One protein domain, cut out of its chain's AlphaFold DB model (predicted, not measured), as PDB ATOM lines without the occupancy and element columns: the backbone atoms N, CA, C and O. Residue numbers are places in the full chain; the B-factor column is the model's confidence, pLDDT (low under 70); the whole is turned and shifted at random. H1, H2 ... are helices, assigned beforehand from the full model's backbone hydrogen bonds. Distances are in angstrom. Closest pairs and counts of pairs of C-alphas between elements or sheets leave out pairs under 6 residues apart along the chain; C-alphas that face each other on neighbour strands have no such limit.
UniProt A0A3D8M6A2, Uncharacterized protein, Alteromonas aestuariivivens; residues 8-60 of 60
ATOM      1  N   GLU A   8     201.713 159.094 161.811       90.88
ATOM      2  CA  GLU A   8     201.895 157.790 161.140       90.88
ATOM      3  C   GLU A   8     203.305 157.613 160.576       90.88
ATOM      4  O   GLU A   8     203.826 156.499 160.540       90.88
ATOM      5  N   LEU A   9     203.919 158.699 160.098       93.12
ATOM      6  CA  LEU A   9     205.302 158.676 159.627       93.12
ATOM      7  C   LEU A   9     206.267 158.454 160.794       93.12
ATOM      8  O   LEU A   9     207.152 157.608 160.690       93.12
ATOM      9  N   LEU A  10     206.053 159.153 161.912       93.88
ATOM     10  CA  LEU A  10     206.841 158.981 163.134       93.88
ATOM     11  C   LEU A  10     206.702 157.568 163.706       93.88
ATOM     12  O   LEU A  10     207.705 156.961 164.063       93.88
ATOM     13  N   GLN A  11     205.486 157.014 163.726       93.62
ATOM     14  CA  GLN A  11     205.239 155.645 164.183       93.62
ATOM     15  C   GLN A  11     206.029 154.625 163.359       93.62
ATOM     16  O   GLN A  11     206.686 153.759 163.926       93.62
ATOM     17  N   ARG A  12     206.000 154.747 162.026       93.38
ATOM     18  CA  ARG A  12     206.753 153.856 161.133       93.38
ATOM     19  C   ARG A  12     208.257 153.987 161.328       93.38
ATOM     20  O   ARG A  12     208.935 152.975 161.406       93.38
ATOM     21  N   SER A  13     208.761 155.218 161.423       94.38
ATOM     22  CA  SER A  13     210.190 155.461 161.645       94.38
ATOM     23  C   SER A  13     210.660 154.860 162.969       94.38
ATOM     24  O   SER A  13     211.724 154.253 163.019       94.38
ATOM     25  N   LEU A  14     209.854 154.991 164.026       92.94
ATOM     26  CA  LEU A  14     210.161 154.406 165.326       92.94
ATOM     27  C   LEU A  14     210.120 152.872 165.287       92.94
ATOM     28  O   LEU A  14     211.018 152.244 165.833       92.94
ATOM     29  N   GLN A  15     209.131 152.267 164.618       92.88
ATOM     30  CA  GLN A  15     209.079 150.809 164.432       92.88
ATOM     31  C   GLN A  15     210.331 150.279 163.733       92.88
ATOM     32  O   GLN A  15     210.928 149.328 164.224       92.88
ATOM     33  N   SER A  16     210.766 150.931 162.650       94.19
ATOM     34  CA  SER A  16     211.991 150.540 161.947       94.19
ATOM     35  C   SER A  16     213.222 150.614 162.851       94.19
ATOM     36  O   SER A  16     214.004 149.674 162.874       94.19
ATOM     37  N   HIS A  17     213.371 151.664 163.662       92.81
ATOM     38  CA  HIS A  17     214.507 151.756 164.587       92.81
ATOM     39  C   HIS A  17     214.449 150.735 165.730       92.81
ATOM     40  O   HIS A  17     215.494 150.263 166.167       92.81
ATOM     41  N   ILE A  18     213.256 150.371 166.212       92.25
ATOM     42  CA  ILE A  18     213.095 149.308 167.219       92.25
ATOM     43  C   ILE A  18     213.522 147.955 166.644       92.25
ATOM     44  O   ILE A  18     214.216 147.207 167.326       92.25
ATOM     45  N   GLU A  19     213.121 147.661 165.403       92.56
ATOM     46  CA  GLU A  19     213.508 146.444 164.678       92.56
ATOM     47  C   GLU A  19     215.022 146.395 164.430       92.56
ATOM     48  O   GLU A  19     215.663 145.383 164.695       92.56
ATOM     49  N   GLU A  20     215.613 147.501 163.970       93.31
ATOM     50  CA  GLU A  20     217.053 147.609 163.697       93.31
ATOM     51  C   GLU A  20     217.915 147.464 164.962       93.31
ATOM     52  O   GLU A  20     219.036 146.960 164.887       93.31
ATOM     53  N   ALA A  21     217.405 147.903 166.115       91.81
ATOM     54  CA  ALA A  21     218.121 147.894 167.389       91.81
ATOM     55  C   ALA A  21     217.766 146.706 168.310       91.81
ATOM     56  O   ALA A  21     218.280 146.648 169.425       91.81
ATOM     57  N   ASP A  22     216.897 145.785 167.873       88.00
ATOM     58  CA  ASP A  22     216.378 144.653 168.665       88.00
ATOM     59  C   ASP A  22     215.753 145.075 170.018       88.00
ATOM     60  O   ASP A  22     215.860 144.403 171.045       88.00
ATOM     61  N   LEU A  23     215.066 146.223 170.041       87.69
ATOM     62  CA  LEU A  23     214.483 146.819 171.256       87.69
ATOM     63  C   LEU A  23     213.028 146.385 171.508       87.69
ATOM     64  O   LEU A  23     212.264 147.076 172.177       87.69
ATOM     65  N   HIS A  24     212.603 145.234 170.986       79.56
ATOM     66  CA  HIS A  24     211.193 144.809 170.992       79.56
ATOM     67  C   HIS A  24     210.558 144.665 172.388       79.56
ATOM     68  O   HIS A  24     209.327 144.714 172.529       79.56
ATOM     69  N   ALA A  25     211.376 144.438 173.415       80.19
ATOM     70  CA  ALA A  25     210.943 144.295 174.803       80.19
ATOM     71  C   ALA A  25     210.959 145.613 175.591       80.19
ATOM     72  O   ALA A  25     210.516 145.621 176.738       80.19
ATOM     73  N   ASP A  26     211.446 146.706 174.998       91.56
ATOM     74  CA  ASP A  26     211.539 147.981 175.691       91.56
ATOM     75  C   ASP A  26     210.145 148.593 175.905       91.56
ATOM     76  O   ASP A  26     209.386 148.863 174.971       91.56
ATOM     77  N   GLU A  27     209.786 148.779 177.170       92.50
ATOM     78  CA  GLU A  27     208.461 149.241 177.576       92.50
ATOM     79  C   GLU A  27     208.218 150.708 177.191       92.50
ATOM     80  O   GLU A  27     207.105 151.079 176.808       92.50
ATOM     81  N   GLU A  28     209.255 151.547 177.221       92.31
ATOM     82  CA  GLU A  28     209.138 152.954 176.844       92.31
ATOM     83  C   GLU A  28     208.827 153.088 175.348       92.31
ATOM     84  O   GLU A  28     207.903 153.812 174.962       92.31
ATOM     85  N   THR A  29     209.511 152.320 174.498       92.06
ATOM     86  CA  THR A  29     209.247 152.312 173.054       92.06
ATOM     87  C   THR A  29     207.829 151.840 172.724       92.06
ATOM     88  O   THR A  29     207.158 152.455 171.886       92.06
ATOM     89  N   ARG A  30     207.309 150.823 173.427       91.56
ATOM     90  CA  ARG A  30     205.913 150.367 173.288       91.56
ATOM     91  C   ARG A  30     204.916 151.458 173.663       91.56
ATOM     92  O   ARG A  30     203.969 151.706 172.914       91.56
ATOM     93  N   GLN A  31     205.149 152.154 174.772       95.12
ATOM     94  CA  GLN A  31     204.295 153.263 175.198       95.12
ATOM     95  C   GLN A  31     204.321 154.432 174.209       95.12
ATOM     96  O   GLN A  31     203.294 155.079 173.985       95.12
ATOM     97  N   ILE A  32     205.471 154.722 173.596       94.06
ATOM     98  CA  ILE A  32     205.569 155.759 172.563       94.06
ATOM     99  C   ILE A  32     204.779 155.347 171.315       94.06
ATOM    100  O   ILE A  32     204.034 156.171 170.777       94.06
ATOM    101  N   LEU A  33     204.875 154.088 170.876       94.31
ATOM    102  CA  LEU A  33     204.089 153.579 169.749       94.31
ATOM    103  C   LEU A  33     202.578 153.682 169.997       94.31
ATOM    104  O   LEU A  33     201.846 154.110 169.101       94.31
ATOM    105  N   ASP A  34     202.115 153.365 171.206       95.06
ATOM    106  CA  ASP A  34     200.700 153.491 171.571       95.06
ATOM    107  C   ASP A  34     200.234 154.957 171.556       95.06
ATOM    108  O   ASP A  34     199.233 155.310 170.923       95.06
ATOM    109  N   LYS A  35     201.031 155.868 172.131       96.12
ATOM    110  CA  LYS A  35     200.758 157.316 172.079       96.12
ATOM    111  C   LYS A  35     200.697 157.840 170.641       96.12
ATOM    112  O   LYS A  35     199.827 158.658 170.328       96.12
ATOM    113  N   LEU A  36     201.588 157.376 169.763       95.19
ATOM    114  CA  LEU A  36     201.596 157.747 168.344       95.19
ATOM    115  C   LEU A  36     200.364 157.213 167.603       95.19
ATOM    116  O   LEU A  36     199.783 157.948 166.800       95.19
ATOM    117  N   SER A  37     199.916 155.996 167.918       93.31
ATOM    118  CA  SER A  37     198.676 155.414 167.393       93.31
ATOM    119  C   SER A  37     197.453 156.265 167.764       93.31
ATOM    120  O   SER A  37     196.704 156.720 166.891       93.31
ATOM    121  N   VAL A  38     197.302 156.596 169.052       96.12
ATOM    122  CA  VAL A  38     196.213 157.453 169.551       96.12
ATOM    123  C   VAL A  38     196.257 158.845 168.916       96.12
ATOM    124  O   VAL A  38     195.220 159.398 168.535       96.12
ATOM    125  N   LEU A  39     197.448 159.435 168.782       95.50
ATOM    126  CA  LEU A  39     197.607 160.748 168.162       95.50
ATOM    127  C   LEU A  39     197.245 160.720 166.671       95.50
ATOM    128  O   LEU A  39     196.587 161.646 166.191       95.50
ATOM    129  N   SER A  40     197.623 159.663 165.949       93.44
ATOM    130  CA  SER A  40     197.248 159.483 164.547       93.44
ATOM    131  C   SER A  40     195.728 159.470 164.365       93.44
ATOM    132  O   SER A  40     195.203 160.226 163.542       93.44
ATOM    133  N   ALA A  41     195.010 158.697 165.189       93.19
ATOM    134  CA  ALA A  41     193.550 158.623 165.142       93.19
ATOM    135  C   ALA A  41     192.900 160.003 165.340       93.19
ATOM    136  O   ALA A  41     192.073 160.435 164.532       93.19
ATOM    137  N   LYS A  42     193.356 160.762 166.345       95.44
ATOM    138  CA  LYS A  42     192.868 162.129 166.601       95.44
ATOM    139  C   LYS A  42     193.123 163.072 165.423       95.44
ATOM    140  O   LYS A  42     192.268 163.894 165.087       95.44
ATOM    141  N   VAL A  43     194.285 162.966 164.775       94.12
ATOM    142  CA  VAL A  43     194.607 163.771 163.587       94.12
ATOM    143  C   VAL A  43     193.720 163.386 162.404       94.12
ATOM    144  O   VAL A  43     193.256 164.276 161.686       94.12
ATOM    145  N   ALA A  44     193.452 162.096 162.199       91.69
ATOM    146  CA  ALA A  44     192.551 161.627 161.152       91.69
ATOM    147  C   ALA A  44     191.129 162.183 161.351       91.69
ATOM    148  O   ALA A  44     190.554 162.750 160.419       91.69
ATOM    149  N   GLU A  45     190.605 162.131 162.577       94.00
ATOM    150  CA  GLU A  45     189.310 162.726 162.923       94.00
ATOM    151  C   GLU A  45     189.276 164.240 162.691       94.00
ATOM    152  O   GLU A  45     188.327 164.769 162.108       94.00
ATOM    153  N   ALA A  46     190.312 164.960 163.128       93.44
ATOM    154  CA  ALA A  46     190.402 166.405 162.940       93.44
ATOM    155  C   ALA A  46     190.453 166.780 161.449       93.44
ATOM    156  O   ALA A  46     189.756 167.704 161.017       93.44
ATOM    157  N   LYS A  47     191.218 166.031 160.642       89.94
ATOM    158  CA  LYS A  47     191.260 166.191 159.181       89.94
ATOM    159  C   LYS A  47     189.888 165.937 158.557       89.94
ATOM    160  O   LYS A  47     189.443 166.752 157.752       89.94
ATOM    161  N   ALA A  48     189.199 164.866 158.950       91.31
ATOM    162  CA  ALA A  48     187.861 164.554 158.454       91.31
ATOM    163  C   ALA A  48     186.858 165.674 158.783       91.31
ATOM    164  O   ALA A  48     186.143 166.145 157.898       91.31
ATOM    165  N   LYS A  49     186.875 166.185 160.023       93.38
ATOM    166  CA  LYS A  49     186.049 167.329 160.447       93.38
ATOM    167  C   LYS A  49     186.346 168.587 159.625       93.38
ATOM    168  O   LYS A  49     185.419 169.272 159.194       93.38
ATOM    169  N   ALA A  50     187.620 168.897 159.381       92.44
ATOM    170  CA  ALA A  50     188.015 170.054 158.578       92.44
ATOM    171  C   ALA A  50     187.566 169.927 157.111       92.44
ATOM    172  O   ALA A  50     187.074 170.896 156.532       92.44
ATOM    173  N   LEU A  51     187.694 168.736 156.520       91.19
ATOM    174  CA  LEU A  51     187.232 168.453 155.160       91.19
ATOM    175  C   LEU A  51     185.709 168.572 155.042       91.19
ATOM    176  O   LEU A  51     185.230 169.236 154.125       91.19
ATOM    177  N   ALA A  52     184.959 168.018 155.998       92.56
ATOM    178  CA  ALA A  52     183.503 168.130 156.034       92.56
ATOM    179  C   ALA A  52     183.039 169.595 156.114       92.56
ATOM    180  O   ALA A  52     182.151 170.005 155.371       92.56
ATOM    181  N   ARG A  53     183.689 170.419 156.952       92.06
ATOM    182  CA  ARG A  53     183.403 171.863 157.042       92.06
ATOM    183  C   ARG A  53     183.669 172.596 155.727       92.06
ATOM    184  O   ARG A  53     182.855 173.420 155.321       92.06
ATOM    185  N   ARG A  54     184.783 172.293 155.051       89.88
ATOM    186  CA  ARG A  54     185.104 172.879 153.737       89.88
ATOM    187  C   ARG A  54     184.084 172.482 152.672       89.88
ATOM    188  O   ARG A  54     183.682 173.333 151.888       89.88
ATOM    189  N   ALA A  55     183.648 171.223 152.658       87.75
ATOM    190  CA  ALA A  55     182.624 170.750 151.730       87.75
ATOM    191  C   ALA A  55     181.266 171.428 151.982       87.75
ATOM    192  O   ALA A  55     180.648 171.923 151.045       87.75
ATOM    193  N   ALA A  56     180.843 171.539 153.245       82.00
ATOM    194  CA  ALA A  56     179.592 172.200 153.619       82.00
ATOM    195  C   ALA A  56     179.585 173.707 153.300       82.00
ATOM    196  O   ALA A  56     178.555 174.249 152.913       82.00
ATOM    197  N   GLY A  57     180.729 174.386 153.439       75.06
ATOM    198  CA  GLY A  57     180.873 175.800 153.078       75.06
ATOM    199  C   GLY A  57     180.919 176.071 151.571       75.06
ATOM    200  O   GLY A  57     180.648 177.191 151.166       75.06
ATOM    201  N   LYS A  58     181.244 175.069 150.742       68.94
ATOM    202  CA  LYS A  58     181.297 175.187 149.272       68.94
ATOM    203  C   LYS A  58     179.932 174.972 148.592       68.94
ATOM    204  O   LYS A  58     179.781 175.322 147.429       68.94
ATOM    205  N   ASN A  59     178.962 174.400 149.308       59.16
ATOM    206  CA  ASN A  59     177.594 174.131 148.837       59.16
ATOM    207  C   ASN A  59     176.569 175.208 149.267       59.16
ATOM    208  O   ASN A  59     175.366 174.971 149.175       59.16
ATOM    209  N   ARG A  60     177.039 176.351 149.776       52.34
ATOM    210  CA  ARG A  60     176.247 177.546 150.099       52.34
ATOM    211  C   ARG A  60     176.589 178.658 149.123       52.34
ATOM    212  O   ARG A  60     175.659 179.423 148.805       52.34
TER     213      ARG A  60
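What this domain is: This is residues 8 to 60 of the 60 residues of an uncharacterized protein of Alteromonas aestuariivivens (UniProt A0A3D8M6A2). A lopsided helical hairpin: the short helix H1 folds back alongside the first part of the long helix H2, whose far part sticks out alone at residues 44 to 58. The printed part has 53 residues with two named helices, H1 then H2, and no named strand; the class is all helix. It is extended, a rod spanning 55 by 16 by 7 A, with a radius of gyration of the C-alphas of 16.6 A.

How they stand to each other: H1, residues 8 to 20, and H2, residues 27 to 58, form a helical hairpin. They touch, H2 with residues 29 to 40 alone; the closest C-alphas, those of Gln 11 and Leu 36, are 5.9 A apart. They run opposite ways at a shallow tilt of 21 degrees. In both helices every O i to N i+4 pair is within hydrogen-bond range.

Where its parts are: H1 begins at C-alpha 8 (201.895, 157.790, 161.140) and is 18.4 A long from first to last C-alpha. H2 measures 47.0 A, from C-alpha 27 (208.461, 149.241, 177.576) to C-alpha 58 (181.297, 175.187, 149.272).

The domain as a whole: The C-alphas farthest apart, of Asp 22 and Arg 60, are 55.1 A apart. The printed part has no cut, and the six-residue link is short. Residues 44 to 60 stand free. Residues 58 to 60 have pLDDT under 70.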